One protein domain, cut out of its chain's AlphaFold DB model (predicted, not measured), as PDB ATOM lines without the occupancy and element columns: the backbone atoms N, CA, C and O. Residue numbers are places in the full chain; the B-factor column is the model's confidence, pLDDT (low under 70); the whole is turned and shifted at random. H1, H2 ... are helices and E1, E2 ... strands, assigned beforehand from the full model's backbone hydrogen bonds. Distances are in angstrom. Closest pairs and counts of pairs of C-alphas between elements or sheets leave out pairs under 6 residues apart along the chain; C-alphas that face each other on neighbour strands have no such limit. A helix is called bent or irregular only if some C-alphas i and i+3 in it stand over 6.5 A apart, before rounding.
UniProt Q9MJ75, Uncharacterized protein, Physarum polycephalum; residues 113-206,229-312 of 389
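AT A GLANCE: This is residues 113 to 206 and 229 to 312 of the 389 residues of an uncharacterized protein of Physarum polycephalum (UniProt Q9MJ75). This is a long, flat model in which H4 and H7 cross in the middle, the helical hairpin of H2b and H3 reaches out as an arm at one end, and a small three-stranded sheet with H5 packed on one face lies toward the other. H1 packs across H4 and H7, and H6 follows E3 beyond the sheet. The printed part has 178 residues, with seven named helices and three strands in the order H1 H2 H3 H4 E1 E2 H5 E3 H6 H7; the antiparallel sheet runs E2 E1 E3, and the class is mostly helix. It is loose, with a radius of gyration of the C-alphas of 22.7 A and spans of 76 by 41 by 21 A.

HOW THE PARTS SIT: Start at H1, residues 113 to 119, which touches H4, residues 172 to 194, about perpendicular at 76 degrees; the closest C-alphas, of Phe 113 and Phe 180, are 6.5 A apart. H2, residues 125 to 154, was assigned as one helix by its hydrogen bonds but is bent, with C-alphas 136 and 139 6.8 A apart; its arms are H2a, residues 125 to 136, and H2b, residues 139 to 154. H2b and H3, residues 158 to 170, form a hairpin, opposite ways at a shallow tilt of 2 degrees, closest at C-alphas Ala 146 and Phe 160, 4.9 A. H3 is only just irregular: C-alphas 162 and 165 are 6.7 A apart. H7, residues 278 to 311, is the hub, touching H1, H2a, H4 and H5, residues 236 to 250. H4 and H7 run opposite ways at 35.0 degrees, only just steep, with C-alphas Cys 184 and Ile 296 closest at 5.6 A. In the sheet, E1, residues 195 to 200, has N 199 and O 259 of E3, residues 258 to 262, within hydrogen-bond range at 2.9 A, and N 232 of E2, residues 232 to 234, and O 200 at 2.8 A. E2, H5 and E3 make a split strand-helix-strand unit, E1 between its strands, with a right-handed crossover. H5 is on the sheet in two layers, helix over one face, at a height of 11.1 A. H6, residues 264 to 274, is close but not clearly touching H7, C-alphas Phe 271 and Cys 281 being 7.5 A apart. O i to N i+4 pairs are within range throughout H1, H2a, H4 and H6, but 11 of 12 in H2b, 5 of 9 in H3, 9 of 11 in H5 and 29 of 30 in H7.

IN THESE COORDINATES: Find C-alpha 113 at (24.273, -21.806, 35.440), where H1 begins. H2b runs 21.0 A, H3 20.7 A and H4 32.6 A. H7 runs 48.5 A to C-alpha 311 at (0.507, -24.138, 30.026).

THE WHOLE: The C-alphas of Gly 155 and Pro 229, the two farthest apart, are 78.2 A apart. Residues 207 to 228 are not printed, and C-alphas 206 and 229 stand 18.8 A apart across that cut. Of the links printed whole, none is long. Mean pLDDT of the printed part is 74.5, with 47 residues under 70, among them 244 to 257.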
ATOM      1  N   PHE A 113      25.703 -22.105  35.514       82.44
ATOM      2  CA  PHE A 113      24.273 -21.806  35.440       82.44
ATOM      3  C   PHE A 113      23.911 -20.473  36.107       82.44
ATOM      4  O   PHE A 113      23.082 -19.746  35.568       82.44
ATOM      5  N   THR A 114      24.601 -20.069  37.178       84.75
ATOM      6  CA  THR A 114      24.501 -18.711  37.737       84.75
ATOM      7  C   THR A 114      24.948 -17.650  36.727       84.75
ATOM      8  O   THR A 114      24.282 -16.629  36.560       84.75
ATOM      9  N   TYR A 115      26.061 -17.874  36.020       85.06
ATOM     10  CA  TYR A 115      26.522 -16.951  34.981       85.06
ATOM     11  C   TYR A 115      25.497 -16.817  33.849       85.06
ATOM     12  O   TYR A 115      25.188 -15.699  33.435       85.06
ATOM     13  N   ILE A 116      24.947 -17.941  33.379       79.00
ATOM     14  CA  ILE A 116      23.918 -17.954  32.337       79.00
ATOM     15  C   ILE A 116      22.668 -17.209  32.822       79.00
ATOM     16  O   ILE A 116      22.228 -16.285  32.142       79.00
ATOM     17  N   ALA A 117      22.147 -17.527  34.010       79.94
ATOM     18  CA  ALA A 117      20.959 -16.881  34.573       79.94
ATOM     19  C   ALA A 117      21.115 -15.354  34.678       79.94
ATOM     20  O   ALA A 117      20.200 -14.607  34.346       79.94
ATOM     21  N   ASN A 118      22.306 -14.869  35.036       80.19
ATOM     22  CA  ASN A 118      22.586 -13.434  35.112       80.19
ATOM     23  C   ASN A 118      22.635 -12.725  33.749       80.19
ATOM     24  O   ASN A 118      22.480 -11.503  33.693       80.19
ATOM     25  N   LYS A 119      22.860 -13.460  32.654       80.44
ATOM     26  CA  LYS A 119      22.861 -12.925  31.282       80.44
ATOM     27  C   LYS A 119      21.500 -13.005  30.599       80.44
ATOM     28  O   LYS A 119      21.269 -12.283  29.632       80.44
ATOM     29  N   ILE A 120      20.618 -13.865  31.089       72.75
ATOM     30  CA  ILE A 120      19.269 -14.032  30.568       72.75
ATOM     31  C   ILE A 120      18.404 -12.858  31.052       72.75
ATOM     32  O   ILE A 120      18.174 -12.687  32.246       72.75
ATOM     33  N   ASN A 121      17.929 -12.030  30.117       64.38
ATOM     34  CA  ASN A 121      17.000 -10.945  30.426       64.38
ATOM     35  C   ASN A 121      15.557 -11.478  30.377       64.38
ATOM     36  O   ASN A 121      15.066 -11.871  29.316       64.38
ATOM     37  N   TYR A 122      14.899 -11.550  31.532       61.72
ATOM     38  CA  TYR A 122      13.653 -12.304  31.709       61.72
ATOM     39  C   TYR A 122      12.383 -11.442  31.679       61.72
ATOM     40  O   TYR A 122      11.294 -11.975  31.503       61.72
ATOM     41  N   TYR A 123      12.505 -10.113  31.759       57.78
ATOM     42  CA  TYR A 123      11.360  -9.202  31.904       57.78
ATOM     43  C   TYR A 123      10.384  -9.162  30.712       57.78
ATOM     44  O   TYR A 123       9.331  -8.542  30.809       57.78
ATOM     45  N   ASN A 124      10.687  -9.813  29.584       62.69
ATOM     46  CA  ASN A 124       9.833  -9.779  28.398       62.69
ATOM     47  C   ASN A 124       9.219 -11.156  28.095       62.69
ATOM     48  O   ASN A 124       9.731 -11.910  27.266       62.69
ATOM     49  N   VAL A 125       8.103 -11.468  28.759       59.97
ATOM     50  CA  VAL A 125       7.335 -12.722  28.597       59.97
ATOM     51  C   VAL A 125       6.986 -12.997  27.127       59.97
ATOM     52  O   VAL A 125       7.132 -14.123  26.655       59.97
ATOM     53  N   ILE A 126       6.627 -11.957  26.365       62.41
ATOM     54  CA  ILE A 126       6.286 -12.054  24.933       62.41
ATOM     55  C   ILE A 126       7.504 -12.485  24.099       62.41
ATOM     56  O   ILE A 126       7.385 -13.245  23.135       62.41
ATOM     57  N   LEU A 127       8.701 -12.009  24.453       69.69
ATOM     58  CA  LEU A 127       9.938 -12.418  23.788       69.69
ATOM     59  C   LEU A 127      10.263 -13.888  24.091       69.69
ATOM     60  O   LEU A 127      10.645 -14.623  23.180       69.69
ATOM     61  N   TRP A 128      10.064 -14.329  25.337       68.62
ATOM     62  CA  TRP A 128      10.271 -15.722  25.746       68.62
ATOM     63  C   TRP A 128       9.329 -16.695  25.048       68.62
ATOM     64  O   TRP A 128       9.771 -17.767  24.638       68.62
ATOM     65  N   GLU A 129       8.071 -16.313  24.832       67.00
ATOM     66  CA  GLU A 129       7.117 -17.110  24.057       67.00
ATOM     67  C   GLU A 129       7.638 -17.363  22.635       67.00
ATOM     68  O   GLU A 129       7.720 -18.509  22.182       67.00
ATOM     69  N   LYS A 130       8.081 -16.298  21.954       72.00
ATOM     70  CA  LYS A 130       8.660 -16.388  20.606       72.00
ATOM     71  C   LYS A 130       9.927 -17.238  20.590       72.00
ATOM     72  O   LYS A 130      10.079 -18.086  19.712       72.00
ATOM     73  N   ILE A 131      10.819 -17.046  21.563       74.25
ATOM     74  CA  ILE A 131      12.060 -17.819  21.700       74.25
ATOM     75  C   ILE A 131      11.751 -19.310  21.883       74.25
ATOM     76  O   ILE A 131      12.327 -20.141  21.182       74.25
ATOM     77  N   LEU A 132      10.808 -19.663  22.761       69.38
ATOM     78  CA  LEU A 132      10.407 -21.052  22.998       69.38
ATOM     79  C   LEU A 132       9.749 -21.685  21.769       69.38
ATOM     80  O   LEU A 132       9.997 -22.861  21.480       69.38
ATOM     81  N   LEU A 133       8.949 -20.926  21.018       70.50
ATOM     82  CA  LEU A 133       8.355 -21.397  19.768       70.50
ATOM     83  C   LEU A 133       9.433 -21.661  18.707       70.50
ATOM     84  O   LEU A 133       9.411 -22.715  18.068       70.50
ATOM     85  N   ILE A 134      10.410 -20.758  18.576       77.06
ATOM     86  CA  ILE A 134      11.564 -20.895  17.678       77.06
ATOM     87  C   ILE A 134      12.382 -22.134  18.047       77.06
ATOM     88  O   ILE A 134      12.599 -22.997  17.200       77.06
ATOM     89  N   ILE A 135      12.770 -22.262  19.316       71.06
ATOM     90  CA  ILE A 135      13.547 -23.389  19.846       71.06
ATOM     91  C   ILE A 135      12.861 -24.729  19.578       71.06
ATOM     92  O   ILE A 135      13.521 -25.697  19.220       71.06
ATOM     93  N   ASN A 136      11.541 -24.806  19.749       72.12
ATOM     94  CA  ASN A 136      10.816 -26.057  19.542       72.12
ATOM     95  C   ASN A 136      10.588 -26.376  18.060       72.12
ATOM     96  O   ASN A 136      10.498 -27.549  17.697       72.12
ATOM     97  N   THR A 137      10.476 -25.362  17.205       78.75
ATOM     98  CA  THR A 137      10.012 -25.520  15.819       78.75
ATOM     99  C   THR A 137      11.156 -25.550  14.815       78.75
ATOM    100  O   THR A 137      11.251 -26.477  14.009       78.75
ATOM    101  N   VAL A 138      12.046 -24.559  14.873       82.12
ATOM    102  CA  VAL A 138      13.125 -24.358  13.896       82.12
ATOM    103  C   VAL A 138      14.013 -25.591  13.724       82.12
ATOM    104  O   VAL A 138      14.271 -25.954  12.578       82.12
ATOM    105  N   PRO A 139      14.430 -26.311  14.781       80.88
ATOM    106  CA  PRO A 139      15.328 -27.452  14.611       80.88
ATOM    107  C   PRO A 139      14.689 -28.571  13.785       80.88
ATOM    108  O   PRO A 139      15.331 -29.178  12.929       80.88
ATOM    109  N   HIS A 140      13.393 -28.796  14.001       82.81
ATOM    110  CA  HIS A 140      12.618 -29.791  13.277       82.81
ATOM    111  C   HIS A 140      12.383 -29.379  11.820       82.81
ATOM    112  O   HIS A 140      12.396 -30.249  10.954       82.81
ATOM    113  N   ILE A 141      12.211 -28.080  11.545       86.44
ATOM    114  CA  ILE A 141      12.133 -27.555  10.174       86.44
ATOM    115  C   ILE A 141      13.471 -27.745   9.456       86.44
ATOM    116  O   ILE A 141      13.475 -28.276   8.355       86.44
ATOM    117  N   ILE A 142      14.602 -27.387  10.075       86.81
ATOM    118  CA  ILE A 142      15.929 -27.540   9.454       86.81
ATOM    119  C   ILE A 142      16.212 -29.018   9.144       86.81
ATOM    120  O   ILE A 142      16.672 -29.336   8.048       86.81
ATOM    121  N   LEU A 143      15.903 -29.934  10.072       87.69
ATOM    122  CA  LEU A 143      16.018 -31.374   9.821       87.69
ATOM    123  C   LEU A 143      15.119 -31.839   8.671       87.69
ATOM    124  O   LEU A 143      15.569 -32.614   7.828       87.69
ATOM    125  N   LEU A 144      13.865 -31.382   8.634       90.31
ATOM    126  CA  LEU A 144      12.928 -31.737   7.574       90.31
ATOM    127  C   LEU A 144      13.419 -31.219   6.220       90.31
ATOM    128  O   LEU A 144      13.423 -31.973   5.256       90.31
ATOM    129  N   SER A 145      13.888 -29.973   6.149       90.00
ATOM    130  CA  SER A 145      14.481 -29.400   4.939       90.00
ATOM    131  C   SER A 145      15.708 -30.190   4.486       90.00
ATOM    132  O   SER A 145      15.840 -30.479   3.300       90.00
ATOM    133  N   ALA A 146      16.580 -30.596   5.415       88.69
ATOM    134  CA  ALA A 146      17.735 -31.430   5.100       88.69
ATOM    135  C   ALA A 146      17.317 -32.804   4.552       88.69
ATOM    136  O   ALA A 146      17.866 -33.241   3.545       88.69
ATOM    137  N   LEU A 147      16.317 -33.454   5.166       89.69
ATOM    138  CA  LEU A 147      15.777 -34.723   4.674       89.69
ATOM    139  C   LEU A 147      15.123 -34.565   3.299       89.69
ATOM    140  O   LEU A 147      15.308 -35.416   2.438       89.69
ATOM    141  N   PHE A 148      14.379 -33.482   3.083       91.00
ATOM    142  CA  PHE A 148      13.713 -33.192   1.818       91.00
ATOM    143  C   PHE A 148      14.731 -33.031   0.682       91.00
ATOM    144  O   PHE A 148      14.591 -33.660  -0.365       91.00
ATOM    145  N   ILE A 149      15.798 -32.254   0.909       88.38
ATOM    146  CA  ILE A 149      16.898 -32.082  -0.056       88.38
ATOM    147  C   ILE A 149      17.582 -33.425  -0.341       88.38
ATOM    148  O   ILE A 149      17.765 -33.801  -1.499       88.38
ATOM    149  N   ASP A 150      17.920 -34.167   0.713       85.94
ATOM    150  CA  ASP A 150      18.562 -35.477   0.605       85.94
ATOM    151  C   ASP A 150      17.712 -36.483  -0.186       85.94
ATOM    152  O   ASP A 150      18.242 -37.250  -0.990       85.94
ATOM    153  N   THR A 151      16.395 -36.455   0.019       85.31
ATOM    154  CA  THR A 151      15.449 -37.416  -0.555       85.31
ATOM    155  C   THR A 151      15.107 -37.101  -2.009       85.31
ATOM    156  O   THR A 151      15.204 -37.986  -2.854       85.31
ATOM    157  N   PHE A 152      14.720 -35.859  -2.312       83.00
ATOM    158  CA  PHE A 152      14.181 -35.498  -3.628       83.00
ATOM    159  C   PHE A 152      15.235 -34.995  -4.618       83.00
ATOM    160  O   PHE A 152      15.035 -35.131  -5.821       83.00
ATOM    161  N   TYR A 153      16.346 -34.420  -4.142       83.25
ATOM    162  CA  TYR A 153      17.366 -33.841  -5.026       83.25
ATOM    163  C   TYR A 153      18.630 -34.692  -5.116       83.25
ATOM    164  O   TYR A 153      19.185 -34.851  -6.199       83.25
ATOM    165  N   LEU A 154      19.117 -35.213  -3.986       81.50
ATOM    166  CA  LEU A 154      20.424 -35.883  -3.938       81.50
ATOM    167  C   LEU A 154      20.343 -37.406  -4.034       81.50
ATOM    168  O   LEU A 154      21.337 -38.037  -4.391       81.50
ATOM    169  N   GLY A 155      19.207 -38.003  -3.658       75.06
ATOM    170  CA  GLY A 155      19.057 -39.455  -3.540       75.06
ATOM    171  C   GLY A 155      19.962 -40.084  -2.467       75.06
ATOM    172  O   GLY A 155      20.259 -41.278  -2.522       75.06
ATOM    173  N   LYS A 156      20.464 -39.291  -1.509       81.12
ATOM    174  CA  LYS A 156      21.469 -39.689  -0.505       81.12
ATOM    175  C   LYS A 156      21.215 -38.971   0.817       81.12
ATOM    176  O   LYS A 156      20.990 -37.770   0.812       81.12
ATOM    177  N   LEU A 157      21.337 -39.670   1.951       79.25
ATOM    178  CA  LEU A 157      21.134 -39.124   3.307       79.25
ATOM    179  C   LEU A 157      22.380 -38.377   3.825       79.25
ATOM    180  O   LEU A 157      22.940 -38.704   4.872       79.25
ATOM    181  N   PHE A 158      22.901 -37.414   3.067       80.69
ATOM    182  CA  PHE A 158      24.150 -36.740   3.417       80.69
ATOM    183  C   PHE A 158      23.966 -35.538   4.352       80.69
ATOM    184  O   PHE A 158      24.702 -35.419   5.340       80.69
ATOM    185  N   TYR A 159      23.035 -34.630   4.051       81.00
ATOM    186  CA  TYR A 159      22.811 -33.423   4.848       81.00
ATOM    187  C   TYR A 159      22.031 -33.716   6.125       81.00
ATOM    188  O   TYR A 159      22.372 -33.171   7.174       81.00
ATOM    189  N   PHE A 160      21.070 -34.634   6.086       82.38
ATOM    190  CA  PHE A 160      20.287 -35.058   7.239       82.38
ATOM    191  C   PHE A 160      21.192 -35.505   8.397       82.38
ATOM    192  O   PHE A 160      21.083 -34.990   9.510       82.38
ATOM    193  N   TYR A 161      22.188 -36.361   8.131       78.38
ATOM    194  CA  TYR A 161      23.141 -36.804   9.161       78.38
ATOM    195  C   TYR A 161      24.136 -35.734   9.618       78.38
ATOM    196  O   TYR A 161      24.719 -35.867  10.697       78.38
ATOM    197  N   LYS A 162      24.362 -34.677   8.830       78.44
ATOM    198  CA  LYS A 162      25.148 -33.519   9.284       78.44
ATOM    199  C   LYS A 162      24.335 -32.635  10.226       78.44
ATOM    200  O   LYS A 162      24.875 -32.131  11.205       78.44
ATOM    201  N   VAL A 163      23.053 -32.463   9.929       82.06
ATOM    202  CA  VAL A 163      22.160 -31.534  10.627       82.06
ATOM    203  C   VAL A 163      21.580 -32.141  11.908       82.06
ATOM    204  O   VAL A 163      21.280 -31.398  12.837       82.06
ATOM    205  N   ILE A 164      21.508 -33.472  12.035       79.75
ATOM    206  CA  ILE A 164      20.924 -34.138  13.214       79.75
ATOM    207  C   ILE A 164      21.556 -33.741  14.561       79.75
ATOM    208  O   ILE A 164      20.885 -33.738  15.595       79.75
ATOM    209  N   TRP A 165      22.818 -33.310  14.563       71.81
ATOM    210  CA  TRP A 165      23.476 -32.780  15.763       71.81
ATOM    211  C   TRP A 165      23.026 -31.384  16.148       71.81
ATOM    212  O   TRP A 165      22.938 -31.080  17.336       71.81
ATOM    213  N   VAL A 166      22.700 -30.552  15.159       70.12
ATOM    214  CA  VAL A 166      22.135 -29.227  15.409       70.12
ATOM    215  C   VAL A 166      20.837 -29.392  16.191       70.12
ATOM    216  O   VAL A 166      20.641 -28.693  17.174       70.12
ATOM    217  N   THR A 167      20.012 -30.390  15.863       67.50
ATOM    218  CA  THR A 167      18.826 -30.732  16.661       67.50
ATOM    219  C   THR A 167      19.125 -31.244  18.061       67.50
ATOM    220  O   THR A 167      18.412 -30.865  18.987       67.50
ATOM    221  N   LEU A 168      20.180 -32.045  18.252       69.06
ATOM    222  CA  LEU A 168      20.596 -32.504  19.585       69.06
ATOM    223  C   LEU A 168      20.946 -31.341  20.521       69.06
ATOM    224  O   LEU A 168      20.658 -31.414  21.712       69.06
ATOM    225  N   PHE A 169      21.469 -30.235  19.987       65.44
ATOM    226  CA  PHE A 169      21.724 -29.029  20.773       65.44
ATOM    227  C   PHE A 169      20.441 -28.425  21.367       65.44
ATOM    228  O   PHE A 169      20.441 -27.987  22.513       65.44
ATOM    229  N   PHE A 170      19.315 -28.459  20.649       65.69
ATOM    230  CA  PHE A 170      18.047 -27.919  21.161       65.69
ATOM    231  C   PHE A 170      17.408 -28.800  22.243       65.69
ATOM    232  O   PHE A 170      16.669 -28.294  23.088       65.69
ATOM    233  N   PHE A 171      17.755 -30.091  22.297       60.16
ATOM    234  CA  PHE A 171      17.380 -30.958  23.418       60.16
ATOM    235  C   PHE A 171      18.087 -30.587  24.734       60.16
ATOM    236  O   PHE A 171      17.645 -31.019  25.798       60.16
ATOM    237  N   LEU A 172      19.122 -29.735  24.703       66.69
ATOM    238  CA  LEU A 172      19.767 -29.216  25.915       66.69
ATOM    239  C   LEU A 172      18.910 -28.179  26.651       66.69
ATOM    240  O   LEU A 172      19.194 -27.869  27.804       66.69
ATOM    241  N   ILE A 173      17.860 -27.638  26.031       66.88
ATOM    242  CA  ILE A 173      17.075 -26.542  26.614       66.88
ATOM    243  C   ILE A 173      16.183 -27.023  27.769       66.88
ATOM    244  O   ILE A 173      16.294 -26.456  28.859       66.88
ATOM    245  N   PRO A 174      15.395 -28.108  27.633       64.56
ATOM    246  CA  PRO A 174      14.731 -28.732  28.779       64.56
ATOM    247  C   PRO A 174      15.708 -29.112  29.900       64.56
ATOM    248  O   PRO A 174      15.414 -28.913  31.076       64.56
ATOM    249  N   PHE A 175      16.904 -29.596  29.541       71.44
ATOM    250  CA  PHE A 175      17.952 -29.898  30.514       71.44
ATOM    251  C   PHE A 175      18.457 -28.638  31.230       71.44
ATOM    252  O   PHE A 175      18.663 -28.666  32.439       71.44
ATOM    253  N   SER A 176      18.605 -27.513  30.525       71.69
ATOM    254  CA  SER A 176      19.018 -26.241  31.126       71.69
ATOM    255  C   SER A 176      17.990 -25.696  32.121       71.69
ATOM    256  O   SER A 176      18.378 -25.177  33.159       71.69
ATOM    257  N   LEU A 177      16.693 -25.892  31.865       71.75
ATOM    258  CA  LEU A 177      15.622 -25.505  32.790       71.75
ATOM    259  C   LEU A 177      15.633 -26.360  34.054       71.75
ATOM    260  O   LEU A 177      15.655 -25.821  35.156       71.75
ATOM    261  N   TYR A 178      15.732 -27.682  33.894       76.38
ATOM    262  CA  TYR A 178      15.969 -28.597  35.013       76.38
ATOM    263  C   TYR A 178      17.240 -28.223  35.797       76.38
ATOM    264  O   TYR A 178      17.311 -28.349  37.017       76.38
ATOM    265  N   SER A 179      18.251 -27.715  35.093       79.88
ATOM    266  CA  SER A 179      19.499 -27.286  35.706       79.88
ATOM    267  C   SER A 179      19.369 -25.993  36.508       79.88
ATOM    268  O   SER A 179      19.986 -25.895  37.568       79.88
ATOM    269  N   PHE A 180      18.572 -25.030  36.038       81.19
ATOM    270  CA  PHE A 180      18.253 -23.811  36.784       81.19
ATOM    271  C   PHE A 180      17.470 -24.111  38.057       81.19
ATOM    272  O   PHE A 180      17.787 -23.528  39.089       81.19
ATOM    273  N   ASP A 181      16.522 -25.046  37.998       83.12
ATOM    274  CA  ASP A 181      15.750 -25.496  39.159       83.12
ATOM    275  C   ASP A 181      16.664 -26.088  40.241       83.12
ATOM    276  O   ASP A 181      16.653 -25.651  41.388       83.12
ATOM    277  N   TYR A 182      17.594 -26.967  39.846       84.56
ATOM    278  CA  TYR A 182      18.614 -27.491  40.760       84.56
ATOM    279  C   TYR A 182      19.472 -26.387  41.403       84.56
ATOM    280  O   TYR A 182      19.765 -26.446  42.595       84.56
ATOM    281  N   VAL A 183      19.912 -25.387  40.626       85.56
ATOM    282  CA  VAL A 183      20.704 -24.276  41.182       85.56
ATOM    283  C   VAL A 183      19.859 -23.427  42.124       85.56
ATOM    284  O   VAL A 183      20.356 -23.031  43.173       85.56
ATOM    285  N   CYS A 184      18.594 -23.178  41.786       87.31
ATOM    286  CA  CYS A 184      17.661 -22.469  42.650       87.31
ATOM    287  C   CYS A 184      17.527 -23.185  44.001       87.31
ATOM    288  O   CYS A 184      17.767 -22.577  45.041       87.31
ATOM    289  N   GLU A 185      17.257 -24.492  43.981       87.94
ATOM    290  CA  GLU A 185      17.178 -25.328  45.182       87.94
ATOM    291  C   GLU A 185      18.491 -25.357  45.972       87.94
ATOM    292  O   GLU A 185      18.475 -25.317  47.198       87.94
ATOM    293  N   HIS A 186      19.646 -25.356  45.302       87.94
ATOM    294  CA  HIS A 186      20.937 -25.268  45.984       87.94
ATOM    295  C   HIS A 186      21.081 -23.971  46.799       87.94
ATOM    296  O   HIS A 186      21.533 -24.024  47.942       87.94
ATOM    297  N   TYR A 187      20.693 -22.815  46.245       87.50
ATOM    298  CA  TYR A 187      20.736 -21.545  46.983       87.50
ATOM    299  C   TYR A 187      19.667 -21.466  48.078       87.50
ATOM    300  O   TYR A 187      19.958 -20.942  49.149       87.50
ATOM    301  N   ILE A 188      18.471 -22.023  47.855       87.50
ATOM    302  CA  ILE A 188      17.430 -22.123  48.891       87.50
ATOM    303  C   ILE A 188      17.947 -22.950  50.071       87.50
ATOM    304  O   ILE A 188      17.957 -22.450  51.187       87.50
ATOM    305  N   ASN A 189      18.475 -24.151  49.823       89.12
ATOM    306  CA  ASN A 189      19.024 -25.020  50.867       89.12
ATOM    307  C   ASN A 189      20.223 -24.382  51.587       89.12
ATOM    308  O   ASN A 189      20.402 -24.559  52.792       89.12
ATOM    309  N   TYR A 190      21.068 -23.648  50.853       87.75
ATOM    310  CA  TYR A 190      22.170 -22.897  51.448       87.75
ATOM    311  C   TYR A 190      21.652 -21.853  52.439       87.75
ATOM    312  O   TYR A 190      22.189 -21.761  53.541       87.75
ATOM    313  N   TRP A 191      20.618 -21.092  52.079       86.31
ATOM    314  CA  TRP A 191      20.038 -20.101  52.980       86.31
ATOM    315  C   TRP A 191      19.241 -20.747  54.110       86.31
ATOM    316  O   TRP A 191      19.477 -20.370  55.243       86.31
ATOM    317  N   GLU A 192      18.453 -21.799  53.873       85.56
ATOM    318  CA  GLU A 192      17.770 -22.556  54.940       85.56
ATOM    319  C   GLU A 192      18.740 -23.075  56.013       85.56
ATOM    320  O   GLU A 192      18.408 -23.087  57.192       85.56
ATOM    321  N   LYS A 193      19.958 -23.477  55.628       87.00
ATOM    322  CA  LYS A 193      20.988 -23.908  56.584       87.00
ATOM    323  C   LYS A 193      21.642 -22.738  57.332       87.00
ATOM    324  O   LYS A 193      22.103 -22.909  58.458       87.00
ATOM    325  N   ASN A 194      21.771 -21.586  56.678       84.44
ATOM    326  CA  ASN A 194      22.565 -20.455  57.162       84.44
ATOM    327  C   ASN A 194      21.727 -19.273  57.667       84.44
ATOM    328  O   ASN A 194      22.304 -18.279  58.098       84.44
ATOM    329  N   SER A 195      20.400 -19.356  57.615       81.50
ATOM    330  CA  SER A 195      19.471 -18.394  58.199       81.50
ATOM    331  C   SER A 195      18.719 -19.042  59.344       81.50
ATOM    332  O   SER A 195      18.231 -20.156  59.187       81.50
ATOM    333  N   GLU A 196      18.598 -18.332  60.459       70.38
ATOM    334  CA  GLU A 196      17.789 -18.781  61.589       70.38
ATOM    335  C   GLU A 196      16.316 -18.733  61.200       70.38
ATOM    336  O   GLU A 196      15.678 -19.772  61.226       70.38
ATOM    337  N   ASN A 197      15.829 -17.572  60.735       72.19
ATOM    338  CA  ASN A 197      14.448 -17.347  60.303       72.19
ATOM    339  C   ASN A 197      14.336 -16.166  59.316       72.19
ATOM    340  O   ASN A 197      15.226 -15.303  59.264       72.19
ATOM    341  N   VAL A 198      13.234 -16.108  58.550       76.00
ATOM    342  CA  VAL A 198      12.866 -14.943  57.726       76.00
ATOM    343  C   VAL A 198      11.633 -14.269  58.312       76.00
ATOM    344  O   VAL A 198      10.578 -14.888  58.423       76.00
ATOM    345  N   TRP A 199      11.768 -12.992  58.650       73.75
ATOM    346  CA  TRP A 199      10.676 -12.152  59.137       73.75
ATOM    347  C   TRP A 199      10.127 -11.336  57.979       73.75
ATOM    348  O   TRP A 199      10.912 -10.761  57.223       73.75
ATOM    349  N   THR A 200       8.808 -11.293  57.817       70.81
ATOM    350  CA  THR A 200       8.159 -10.561  56.725       70.81
ATOM    351  C   THR A 200       6.875  -9.887  57.190       70.81
ATOM    352  O   THR A 200       6.088 -10.495  57.906       70.81
ATOM    353  N   THR A 201       6.597  -8.678  56.699       63.84
ATOM    354  CA  THR A 201       5.345  -7.936  56.977       63.84
ATOM    355  C   THR A 201       4.118  -8.484  56.223       63.84
ATOM    356  O   THR A 201       3.079  -7.824  56.152       63.84
ATOM    357  N   TYR A 202       4.231  -9.646  55.570       57.03
ATOM    358  CA  TYR A 202       3.232 -10.150  54.628       57.03
ATOM    359  C   TYR A 202       2.260 -11.130  55.275       57.03
ATOM    360  O   TYR A 202       2.668 -12.141  55.844       57.03
ATOM    361  N   LYS A 203       0.959 -10.875  55.092       52.84
ATOM    362  CA  LYS A 203      -0.116 -11.828  55.378       52.84
ATOM    363  C   LYS A 203      -0.538 -12.497  54.066       52.84
ATOM    364  O   LYS A 203      -1.158 -11.824  53.240       52.84
ATOM    365  N   PRO A 204      -0.248 -13.791  53.837       45.25
ATOM    366  CA  PRO A 204      -0.812 -14.492  52.690       45.25
ATOM    367  C   PRO A 204      -2.340 -14.471  52.779       45.25
ATOM    368  O   PRO A 204      -2.910 -14.788  53.820       45.25
ATOM    369  N   ASN A 205      -3.014 -14.144  51.671       43.00
ATOM    370  CA  ASN A 205      -4.484 -14.126  51.577       43.00
ATOM    371  C   ASN A 205      -5.143 -15.492  51.869       43.00
ATOM    372  O   ASN A 205      -6.363 -15.581  51.979       43.00
ATOM    373  N   VAL A 206      -4.347 -16.557  51.996       42.38
ATOM    374  CA  VAL A 206      -4.769 -17.880  52.450       42.38
ATOM    375  C   VAL A 206      -3.676 -18.424  53.372       42.38
ATOM    376  O   VAL A 206      -2.687 -18.990  52.909       42.38
ATOM    377  N   PRO A 229       3.805  -5.633  65.321       43.16
ATOM    378  CA  PRO A 229       2.723  -6.618  65.487       43.16
ATOM    379  C   PRO A 229       2.145  -7.214  64.182       43.16
ATOM    380  O   PRO A 229       1.105  -7.864  64.206       43.16
ATOM    381  N   ASN A 230       2.797  -6.999  63.036       54.56
ATOM    382  CA  ASN A 230       2.392  -7.496  61.720       54.56
ATOM    383  C   ASN A 230       3.441  -8.397  61.044       54.56
ATOM    384  O   ASN A 230       3.218  -8.799  59.900       54.56
ATOM    385  N   ASP A 231       4.548  -8.719  61.715       60.41
ATOM    386  CA  ASP A 231       5.609  -9.537  61.130       60.41
ATOM    387  C   ASP A 231       5.374 -11.027  61.398       60.41
ATOM    388  O   ASP A 231       5.142 -11.453  62.528       60.41
ATOM    389  N   MET A 232       5.445 -11.834  60.338       69.81
ATOM    390  CA  MET A 232       5.358 -13.287  60.407       69.81
ATOM    391  C   MET A 232       6.744 -13.902  60.230       69.81
ATOM    392  O   MET A 232       7.499 -13.528  59.327       69.81
ATOM    393  N   GLU A 233       7.044 -14.887  61.068       75.00
ATOM    394  CA  GLU A 233       8.202 -15.753  60.908       75.00
ATOM    395  C   GLU A 233       7.866 -16.886  59.932       75.00
ATOM    396  O   GLU A 233       6.935 -17.664  60.150       75.00
ATOM    397  N   ILE A 234       8.613 -16.979  58.832       76.25
ATOM    398  CA  ILE A 234       8.441 -18.030  57.830       76.25
ATOM    399  C   ILE A 234       9.781 -18.651  57.436       76.25
ATOM    400  O   ILE A 234      10.842 -18.025  57.488       76.25
ATOM    401  N   SER A 235       9.724 -19.903  56.975       80.50
ATOM    402  CA  SER A 235      10.894 -20.563  56.395       80.50
ATOM    403  C   SER A 235      11.348 -19.852  55.116       80.50
ATOM    404  O   SER A 235      10.527 -19.327  54.355       80.50
ATOM    405  N   PHE A 236      12.650 -19.901  54.817       80.50
ATOM    406  CA  PHE A 236      13.199 -19.312  53.593       80.50
ATOM    407  C   PHE A 236      12.531 -19.878  52.324       80.50
ATOM    408  O   PHE A 236      12.241 -19.148  51.377       80.50
ATOM    409  N   ARG A 237      12.200 -21.174  52.311       82.50
ATOM    410  CA  ARG A 237      11.493 -21.826  51.199       82.50
ATOM    411  C   ARG A 237      10.059 -21.347  51.015       82.50
ATOM    412  O   ARG A 237       9.608 -21.297  49.871       82.50
ATOM    413  N   THR A 238       9.370 -20.979  52.093       77.62
ATOM    414  CA  THR A 238       8.041 -20.348  52.030       77.62
ATOM    415  C   THR A 238       8.150 -18.884  51.605       77.62
ATOM    416  O   THR A 238       7.332 -18.416  50.825       77.62
ATOM    417  N   PHE A 239       9.202 -18.185  52.032       79.75
ATOM    418  CA  PHE A 239       9.449 -16.785  51.690       79.75
ATOM    419  C   PHE A 239       9.652 -16.549  50.188       79.75
ATOM    420  O   PHE A 239       9.062 -15.635  49.624       79.75
ATOM    421  N   ILE A 240      10.456 -17.374  49.508       79.06
ATOM    422  CA  ILE A 240      10.774 -17.171  48.084       79.06
ATOM    423  C   ILE A 240       9.542 -17.110  47.154       79.06
ATOM    424  O   ILE A 240       9.488 -16.190  46.338       79.06
ATOM    425  N   PRO A 241       8.588 -18.067  47.168       72.12
ATOM    426  CA  PRO A 241       7.384 -17.961  46.344       72.12
ATOM    427  C   PRO A 241       6.529 -16.750  46.730       72.12
ATOM    428  O   PRO A 241       6.077 -16.051  45.836       72.12
ATOM    429  N   THR A 242       6.396 -16.439  48.022       70.31
ATOM    430  CA  THR A 242       5.656 -15.265  48.501       70.31
ATOM    431  C   THR A 242       6.241 -13.951  47.985       70.31
ATOM    432  O   THR A 242       5.530 -13.137  47.404       70.31
ATOM    433  N   TYR A 243       7.558 -13.781  48.118       71.25
ATOM    434  CA  TYR A 243       8.273 -12.614  47.612       71.25
ATOM    435  C   TYR A 243       8.170 -12.494  46.088       71.25
ATOM    436  O   TYR A 243       8.036 -11.402  45.536       71.25
ATOM    437  N   PHE A 244       8.228 -13.632  45.395       68.62
ATOM    438  CA  PHE A 244       8.065 -13.681  43.950       68.62
ATOM    439  C   PHE A 244       6.655 -13.263  43.517       68.62
ATOM    440  O   PHE A 244       6.525 -12.477  42.578       68.62
ATOM    441  N   ASP A 245       5.619 -13.770  44.188       64.75
ATOM    442  CA  ASP A 245       4.228 -13.532  43.813       64.75
ATOM    443  C   ASP A 245       3.839 -12.055  43.968       64.75
ATOM    444  O   ASP A 245       3.237 -11.481  43.057       64.75
ATOM    445  N   GLU A 246       4.270 -11.398  45.044       62.59
ATOM    446  CA  GLU A 246       4.029  -9.966  45.237       62.59
ATOM    447  C   GLU A 246       4.745  -9.076  44.210       62.59
ATOM    448  O   GLU A 246       4.137  -8.169  43.630       62.59
ATOM    449  N   ILE A 247       6.035  -9.334  43.952       60.94
ATOM    450  CA  ILE A 247       6.827  -8.537  43.000       60.94
ATOM    451  C   ILE A 247       6.308  -8.718  41.573       60.94
ATOM    452  O   ILE A 247       6.309  -7.770  40.783       60.94
ATOM    453  N   TYR A 248       5.911  -9.941  41.214       54.22
ATOM    454  CA  TYR A 248       5.607 -10.298  39.835       54.22
ATOM    455  C   TYR A 248       4.138 -10.078  39.454       54.22
ATOM    456  O   TYR A 248       3.880  -9.625  38.337       54.22
ATOM    457  N   TYR A 249       3.179 -10.377  40.340       50.75
ATOM    458  CA  TYR A 249       1.753 -10.343  39.992       50.75
ATOM    459  C   TYR A 249       1.019  -9.097  40.465       50.75
ATOM    460  O   TYR A 249       0.133  -8.628  39.748       50.75
ATOM    461  N   GLU A 250       1.353  -8.550  41.634       49.38
ATOM    462  CA  GLU A 250       0.510  -7.505  42.215       49.38
ATOM    463  C   GLU A 250       0.961  -6.090  41.845       49.38
ATOM    464  O   GLU A 250       0.102  -5.214  41.767       49.38
ATOM    465  N   GLN A 251       2.254  -5.841  41.560       51.88
ATOM    466  CA  GLN A 251       2.816  -4.490  41.301       51.88
ATOM    467  C   GLN A 251       2.300  -3.412  42.284       51.88
ATOM    468  O   GLN A 251       2.278  -2.216  41.984       51.88
ATOM    469  N   LYS A 252       1.843  -3.840  43.461       43.78
ATOM    470  CA  LYS A 252       1.087  -3.050  44.423       43.78
ATOM    471  C   LYS A 252       1.547  -3.435  45.816       43.78
ATOM    472  O   LYS A 252       0.814  -4.094  46.526       43.78
ATOM    473  N   THR A 253       2.710  -2.945  46.222       45.69
ATOM    474  CA  THR A 253       2.938  -2.500  47.605       45.69
ATOM    475  C   THR A 253       4.263  -1.734  47.682       45.69
ATOM    476  O   THR A 253       5.305  -2.242  47.278       45.69
ATOM    477  N   PRO A 254       4.269  -0.502  48.214       44.03
ATOM    478  CA  PRO A 254       5.502   0.226  48.511       44.03
ATOM    479  C   PRO A 254       6.261  -0.297  49.753       44.03
ATOM    480  O   PRO A 254       7.309   0.257  50.078       44.03
ATOM    481  N   HIS A 255       5.777  -1.339  50.449       51.75
ATOM    482  CA  HIS A 255       6.269  -1.730  51.781       51.75
ATOM    483  C   HIS A 255       6.307  -3.253  52.037       51.75
ATOM    484  O   HIS A 255       5.903  -3.693  53.110       51.75
ATOM    485  N   PHE A 256       6.782  -4.074  51.093       59.34
ATOM    486  CA  PHE A 256       7.209  -5.428  51.475       59.34
ATOM    487  C   PHE A 256       8.552  -5.336  52.196       59.34
ATOM    488  O   PHE A 256       9.592  -5.090  51.577       59.34
ATOM    489  N   TYR A 257       8.515  -5.476  53.516       67.62
ATOM    490  CA  TYR A 257       9.700  -5.476  54.354       67.62
ATOM    491  C   TYR A 257      10.021  -6.905  54.773       67.62
ATOM    492  O   TYR A 257       9.140  -7.652  55.203       67.62
ATOM    493  N   TYR A 258      11.293  -7.276  54.640       74.38
ATOM    494  CA  TYR A 258      11.792  -8.562  55.091       74.38
ATOM    495  C   TYR A 258      13.123  -8.413  55.823       74.38
ATOM    496  O   TYR A 258      13.969  -7.594  55.453       74.38
ATOM    497  N   ILE A 259      13.332  -9.258  56.831       76.44
ATOM    498  CA  ILE A 259      14.614  -9.423  57.512       76.44
ATOM    499  C   ILE A 259      15.008 -10.893  57.432       76.44
ATOM    500  O   ILE A 259      14.352 -11.765  57.995       76.44
ATOM    501  N   ILE A 260      16.135 -11.161  56.774       79.62
ATOM    502  CA  ILE A 260      16.814 -12.456  56.858       79.62
ATOM    503  C   ILE A 260      17.865 -12.341  57.957       79.62
ATOM    504  O   ILE A 260      18.774 -11.510  57.850       79.62
ATOM    505  N   ARG A 261      17.743 -13.160  59.008       77.19
ATOM    506  CA  ARG A 261      18.725 -13.250  60.100       77.19
ATOM    507  C   ARG A 261      19.669 -14.436  59.845       77.19
ATOM    508  O   ARG A 261      19.233 -15.578  59.977       77.19
ATOM    509  N   PRO A 262      20.936 -14.209  59.436       81.75
ATOM    510  CA  PRO A 262      21.911 -15.286  59.284       81.75
ATOM    511  C   PRO A 262      22.323 -15.866  60.639       81.75
ATOM    512  O   PRO A 262      22.337 -15.145  61.634       81.75
ATOM    513  N   THR A 263      22.738 -17.131  60.656       83.44
ATOM    514  CA  THR A 263      23.259 -17.797  61.855       83.44
ATOM    515  C   THR A 263      24.601 -17.208  62.293       83.44
ATOM    516  O   THR A 263      25.389 -16.693  61.490       83.44
ATOM    517  N   ILE A 264      24.928 -17.358  63.579       79.88
ATOM    518  CA  ILE A 264      26.240 -16.974  64.135       79.88
ATOM    519  C   ILE A 264      27.395 -17.669  63.389       79.88
ATOM    520  O   ILE A 264      28.440 -17.066  63.137       79.88
ATOM    521  N   GLU A 265      27.214 -18.934  62.995       83.44
ATOM    522  CA  GLU A 265      28.209 -19.685  62.221       83.44
ATOM    523  C   GLU A 265      28.488 -19.031  60.861       83.44
ATOM    524  O   GLU A 265      29.648 -18.918  60.448       83.44
ATOM    525  N   TRP A 266      27.446 -18.535  60.193       85.50
ATOM    526  CA  TRP A 266      27.588 -17.820  58.931       85.50
ATOM    527  C   TRP A 266      28.401 -16.532  59.095       85.50
ATOM    528  O   TRP A 266      29.349 -16.304  58.340       85.50
ATOM    529  N   TYR A 267      28.109 -15.734  60.127       78.25
ATOM    530  CA  TYR A 267      28.890 -14.533  60.439       78.25
ATOM    531  C   TYR A 267      30.359 -14.860  60.709       78.25
ATOM    532  O   TYR A 267      31.248 -14.215  60.156       78.25
ATOM    533  N   ASN A 268      30.634 -15.902  61.497       80.81
ATOM    534  CA  ASN A 268      32.000 -16.342  61.786       80.81
ATOM    535  C   ASN A 268      32.775 -16.728  60.516       80.81
ATOM    536  O   ASN A 268      33.975 -16.462  60.421       80.81
ATOM    537  N   ASN A 269      32.108 -17.334  59.534       83.50
ATOM    538  CA  ASN A 269      32.712 -17.651  58.242       83.50
ATOM    539  C   ASN A 269      32.940 -16.393  57.396       83.50
ATOM    540  O   ASN A 269      34.018 -16.241  56.823       83.50
ATOM    541  N   LEU A 270      31.989 -15.459  57.385       81.44
ATOM    542  CA  LEU A 270      32.123 -14.185  56.679       81.44
ATOM    543  C   LEU A 270      33.301 -13.355  57.214       81.44
ATOM    544  O   LEU A 270      34.112 -12.851  56.435       81.44
ATOM    545  N   PHE A 271      33.431 -13.252  58.539       78.88
ATOM    546  CA  PHE A 271      34.543 -12.552  59.184       78.88
ATOM    547  C   PHE A 271      35.896 -13.149  58.787       78.88
ATOM    548  O   PHE A 271      36.836 -12.401  58.515       78.88
ATOM    549  N   LYS A 272      35.983 -14.482  58.692       81.00
ATOM    550  CA  LYS A 272      37.192 -15.191  58.246       81.00
ATOM    551  C   LYS A 272      37.491 -14.979  56.762       81.00
ATOM    552  O   LYS A 272      38.650 -14.792  56.408       81.00
ATOM    553  N   GLU A 273      36.478 -15.033  55.901       80.31
ATOM    554  CA  GLU A 273      36.655 -14.958  54.446       80.31
ATOM    555  C   GLU A 273      36.995 -13.541  53.970       80.31
ATOM    556  O   GLU A 273      37.851 -13.365  53.102       80.31
ATOM    557  N   TYR A 274      36.356 -12.527  54.557       75.69
ATOM    558  CA  TYR A 274      36.478 -11.137  54.114       75.69
ATOM    559  C   TYR A 274      37.402 -10.282  54.991       75.69
ATOM    560  O   TYR A 274      37.728  -9.167  54.591       75.69
ATOM    561  N   ASN A 275      37.859 -10.794  56.141       77.69
ATOM    562  CA  ASN A 275      38.733 -10.093  57.091       77.69
ATOM    563  C   ASN A 275      38.203  -8.693  57.470       77.69
ATOM    564  O   ASN A 275      38.888  -7.679  57.331       77.69
ATOM    565  N   VAL A 276      36.937  -8.640  57.883       75.75
ATOM    566  CA  VAL A 276      36.164  -7.402  58.092       75.75
ATOM    567  C   VAL A 276      35.773  -7.209  59.555       75.75
ATOM    568  O   VAL A 276      35.727  -8.156  60.330       75.75
ATOM    569  N   THR A 277      35.478  -5.968  59.945       71.06
ATOM    570  CA  THR A 277      34.936  -5.641  61.279       71.06
ATOM    571  C   THR A 277      33.403  -5.646  61.264       71.06
ATOM    572  O   THR A 277      32.793  -5.583  60.194       71.06
ATOM    573  N   TRP A 278      32.757  -5.674  62.437       63.41
ATOM    574  CA  TRP A 278      31.290  -5.707  62.587       63.41
ATOM    575  C   TRP A 278      30.541  -4.615  61.803       63.41
ATOM    576  O   TRP A 278      29.513  -4.896  61.195       63.41
ATOM    577  N   LYS A 279      31.070  -3.386  61.742       60.94
ATOM    578  CA  LYS A 279      30.410  -2.276  61.033       60.94
ATOM    579  C   LYS A 279      30.414  -2.476  59.512       60.94
ATOM    580  O   LYS A 279      29.381  -2.338  58.875       60.94
ATOM    581  N   SER A 280      31.548  -2.896  58.947       65.31
ATOM    582  CA  SER A 280      31.649  -3.294  57.532       65.31
ATOM    583  C   SER A 280      30.909  -4.600  57.214       65.31
ATOM    584  O   SER A 280      30.539  -4.843  56.070       65.31
ATOM    585  N   CYS A 281      30.679  -5.447  58.222       72.62
ATOM    586  CA  CYS A 281      29.972  -6.714  58.072       72.62
ATOM    587  C   CYS A 281      28.493  -6.512  57.724       72.62
ATOM    588  O   CYS A 281      27.950  -7.310  56.966       72.62
ATOM    589  N   GLY A 282      27.850  -5.453  58.232       74.00
ATOM    590  CA  GLY A 282      26.448  -5.141  57.928       74.00
ATOM    591  C   GLY A 282      26.211  -4.869  56.439       74.00
ATOM    592  O   GLY A 282      25.343  -5.493  55.829       74.00
ATOM    593  N   ASP A 283      27.039  -4.014  55.835       75.06
ATOM    594  CA  ASP A 283      26.933  -3.658  54.413       75.06
ATOM    595  C   ASP A 283      27.247  -4.854  53.504       75.06
ATOM    596  O   ASP A 283      26.539  -5.119  52.527       75.06
ATOM    597  N   ILE A 284      28.282  -5.628  53.849       75.12
ATOM    598  CA  ILE A 284      28.670  -6.839  53.108       75.12
ATOM    599  C   ILE A 284      27.570  -7.900  53.201       75.12
ATOM    600  O   ILE A 284      27.218  -8.499  52.185       75.12
ATOM    601  N   LYS A 285      26.987  -8.093  54.390       80.75
ATOM    602  CA  LYS A 285      25.856  -8.999  54.611       80.75
ATOM    603  C   LYS A 285      24.690  -8.640  53.697       80.75
ATOM    604  O   LYS A 285      24.237  -9.494  52.939       80.75
ATOM    605  N   ASN A 286      24.238  -7.388  53.745       78.81
ATOM    606  CA  ASN A 286      23.101  -6.933  52.946       78.81
ATOM    607  C   ASN A 286      23.376  -7.112  51.447       78.81
ATOM    608  O   ASN A 286      22.529  -7.630  50.729       78.81
ATOM    609  N   THR A 287      24.597  -6.803  50.999       81.38
ATOM    610  CA  THR A 287      25.008  -6.981  49.597       81.38
ATOM    611  C   THR A 287      24.967  -8.449  49.153       81.38
ATOM    612  O   THR A 287      24.559  -8.748  48.030       81.38
ATOM    613  N   ILE A 288      25.406  -9.385  50.003       81.50
ATOM    614  CA  ILE A 288      25.393 -10.823  49.689       81.50
ATOM    615  C   ILE A 288      23.959 -11.351  49.652       81.50
ATOM    616  O   ILE A 288      23.590 -12.013  48.682       81.50
ATOM    617  N   ILE A 289      23.155 -11.016  50.666       81.56
ATOM    618  CA  ILE A 289      21.742 -11.403  50.743       81.56
ATOM    619  C   ILE A 289      20.995 -10.900  49.506       81.56
ATOM    620  O   ILE A 289      20.360 -11.685  48.807       81.56
ATOM    621  N   GLU A 290      21.123  -9.613  49.183       81.25
ATOM    622  CA  GLU A 290      20.452  -9.004  48.038       81.25
ATOM    623  C   GLU A 290      20.880  -9.657  46.717       81.25
ATOM    624  O   GLU A 290      20.051  -9.950  45.853       81.25
ATOM    625  N   LYS A 291      22.176  -9.931  46.545       84.50
ATOM    626  CA  LYS A 291      22.699 -10.587  45.343       84.50
ATOM    627  C   LYS A 291      22.139 -12.001  45.169       84.50
ATOM    628  O   LYS A 291      21.754 -12.360  44.053       84.50
ATOM    629  N   ASP A 292      22.118 -12.796  46.233       85.19
ATOM    630  CA  ASP A 292      21.657 -14.182  46.174       85.19
ATOM    631  C   ASP A 292      20.133 -14.258  46.017       85.19
ATOM    632  O   ASP A 292      19.648 -15.038  45.195       85.19
ATOM    633  N   LEU A 293      19.377 -13.391  46.696       81.75
ATOM    634  CA  LEU A 293      17.934 -13.254  46.491       81.75
ATOM    635  C   LEU A 293      17.601 -12.866  45.052       81.75
ATOM    636  O   LEU A 293      16.792 -13.531  44.406       81.75
ATOM    637  N   ASN A 294      18.275 -11.850  44.507       80.75
ATOM    638  CA  ASN A 294      18.105 -11.444  43.113       80.75
ATOM    639  C   ASN A 294      18.379 -12.595  42.138       80.75
ATOM    640  O   ASN A 294      17.687 -12.731  41.126       80.75
ATOM    641  N   LEU A 295      19.373 -13.440  42.426       84.31
ATOM    642  CA  LEU A 295      19.653 -14.628  41.626       84.31
ATOM    643  C   LEU A 295      18.531 -15.670  41.735       84.31
ATOM    644  O   LEU A 295      18.104 -16.195  40.706       84.31
ATOM    645  N   ILE A 296      18.046 -15.959  42.944       84.69
ATOM    646  CA  ILE A 296      16.943 -16.903  43.172       84.69
ATOM    647  C   ILE A 296      15.684 -16.442  42.429       84.69
ATOM    648  O   ILE A 296      15.074 -17.230  41.710       84.69
ATOM    649  N   ILE A 297      15.336 -15.158  42.520       79.06
ATOM    650  CA  ILE A 297      14.173 -14.568  41.839       79.06
ATOM    651  C   ILE A 297      14.325 -14.663  40.327       79.06
ATOM    652  O   ILE A 297      13.377 -15.026  39.636       79.06
ATOM    653  N   ARG A 298      15.521 -14.386  39.798       79.31
ATOM    654  CA  ARG A 298      15.825 -14.555  38.369       79.31
ATOM    655  C   ARG A 298      15.622 -15.996  37.921       79.31
ATOM    656  O   ARG A 298      14.967 -16.229  36.908       79.31
ATOM    657  N   LEU A 299      16.171 -16.956  38.665       83.75
ATOM    658  CA  LEU A 299      16.046 -18.382  38.361       83.75
ATOM    659  C   LEU A 299      14.579 -18.825  38.403       83.75
ATOM    660  O   LEU A 299      14.100 -19.404  37.428       83.75
ATOM    661  N   LYS A 300      13.851 -18.485  39.474       80.88
ATOM    662  CA  LYS A 300      12.414 -18.761  39.592       80.88
ATOM    663  C   LYS A 300      11.619 -18.112  38.471       80.88
ATOM    664  O   LYS A 300      10.804 -18.789  37.862       80.88
ATOM    665  N   SER A 301      11.903 -16.860  38.123       76.25
ATOM    666  CA  SER A 301      11.222 -16.188  37.019       76.25
ATOM    667  C   SER A 301      11.392 -16.945  35.703       76.25
ATOM    668  O   SER A 301      10.404 -17.210  35.028       76.25
ATOM    669  N   ILE A 302      12.611 -17.386  35.372       77.31
ATOM    670  CA  ILE A 302      12.870 -18.178  34.158       77.31
ATOM    671  C   ILE A 302      12.038 -19.470  34.154       77.31
ATOM    672  O   ILE A 302      11.423 -19.805  33.137       77.31
ATOM    673  N   ILE A 303      12.002 -20.184  35.281       78.94
ATOM    674  CA  ILE A 303      11.261 -21.444  35.432       78.94
ATOM    675  C   ILE A 303       9.753 -21.191  35.306       78.94
ATOM    676  O   ILE A 303       9.088 -21.799  34.467       78.94
ATOM    677  N   THR A 304       9.216 -20.243  36.070       76.00
ATOM    678  CA  THR A 304       7.786 -19.927  36.110       76.00
ATOM    679  C   THR A 304       7.294 -19.356  34.784       76.00
ATOM    680  O   THR A 304       6.253 -19.780  34.288       76.00
ATOM    681  N   THR A 305       8.044 -18.457  34.137       73.06
ATOM    682  CA  THR A 305       7.710 -17.957  32.795       73.06
ATOM    683  C   THR A 305       7.652 -19.103  31.785       73.06
ATOM    684  O   THR A 305       6.719 -19.163  30.984       73.06
ATOM    685  N   HIS A 306       8.591 -20.054  31.842       74.62
ATOM    686  CA  HIS A 306       8.533 -21.244  30.997       74.62
ATOM    687  C   HIS A 306       7.288 -22.100  31.280       74.62
ATOM    688  O   HIS A 306       6.608 -22.527  30.345       74.62
ATOM    689  N   GLU A 307       6.947 -22.333  32.547       75.50
ATOM    690  CA  GLU A 307       5.744 -23.081  32.918       75.50
ATOM    691  C   GLU A 307       4.452 -22.406  32.454       75.50
ATOM    692  O   GLU A 307       3.564 -23.069  31.921       75.50
ATOM    693  N   ILE A 308       4.338 -21.090  32.629       72.69
ATOM    694  CA  ILE A 308       3.173 -20.315  32.195       72.69
ATOM    695  C   ILE A 308       3.008 -20.446  30.680       72.69
ATOM    696  O   ILE A 308       1.945 -20.855  30.212       72.69
ATOM    697  N   ILE A 309       4.073 -20.188  29.912       67.75
ATOM    698  CA  ILE A 309       4.045 -20.279  28.445       67.75
ATOM    699  C   ILE A 309       3.715 -21.702  27.992       67.75
ATOM    700  O   ILE A 309       2.942 -21.897  27.054       67.75
ATOM    701  N   THR A 310       4.276 -22.717  28.653       67.12
ATOM    702  CA  THR A 310       3.981 -24.112  28.305       67.12
ATOM    703  C   THR A 310       2.571 -24.528  28.677       67.12
ATOM    704  O   THR A 310       2.068 -25.430  28.022       67.12
ATOM    705  N   LYS A 311       1.913 -23.896  29.656       72.81
ATOM    706  CA  LYS A 311       0.507 -24.138  30.026       72.81
ATOM    707  C   LYS A 311      -0.487 -23.352  29.156       72.81
ATOM    708  O   LYS A 311      -1.661 -23.714  29.117       72.81
ATOM    709  N   TRP A 312      -0.050 -22.316  28.432       72.25
ATOM    710  CA  TRP A 312      -0.927 -21.528  27.560       72.25
ATOM    711  C   TRP A 312      -1.481 -22.363  26.402       72.25
ATOM    712  O   TRP A 312      -0.753 -22.824  25.520       72.25
TER     713      TRP A 312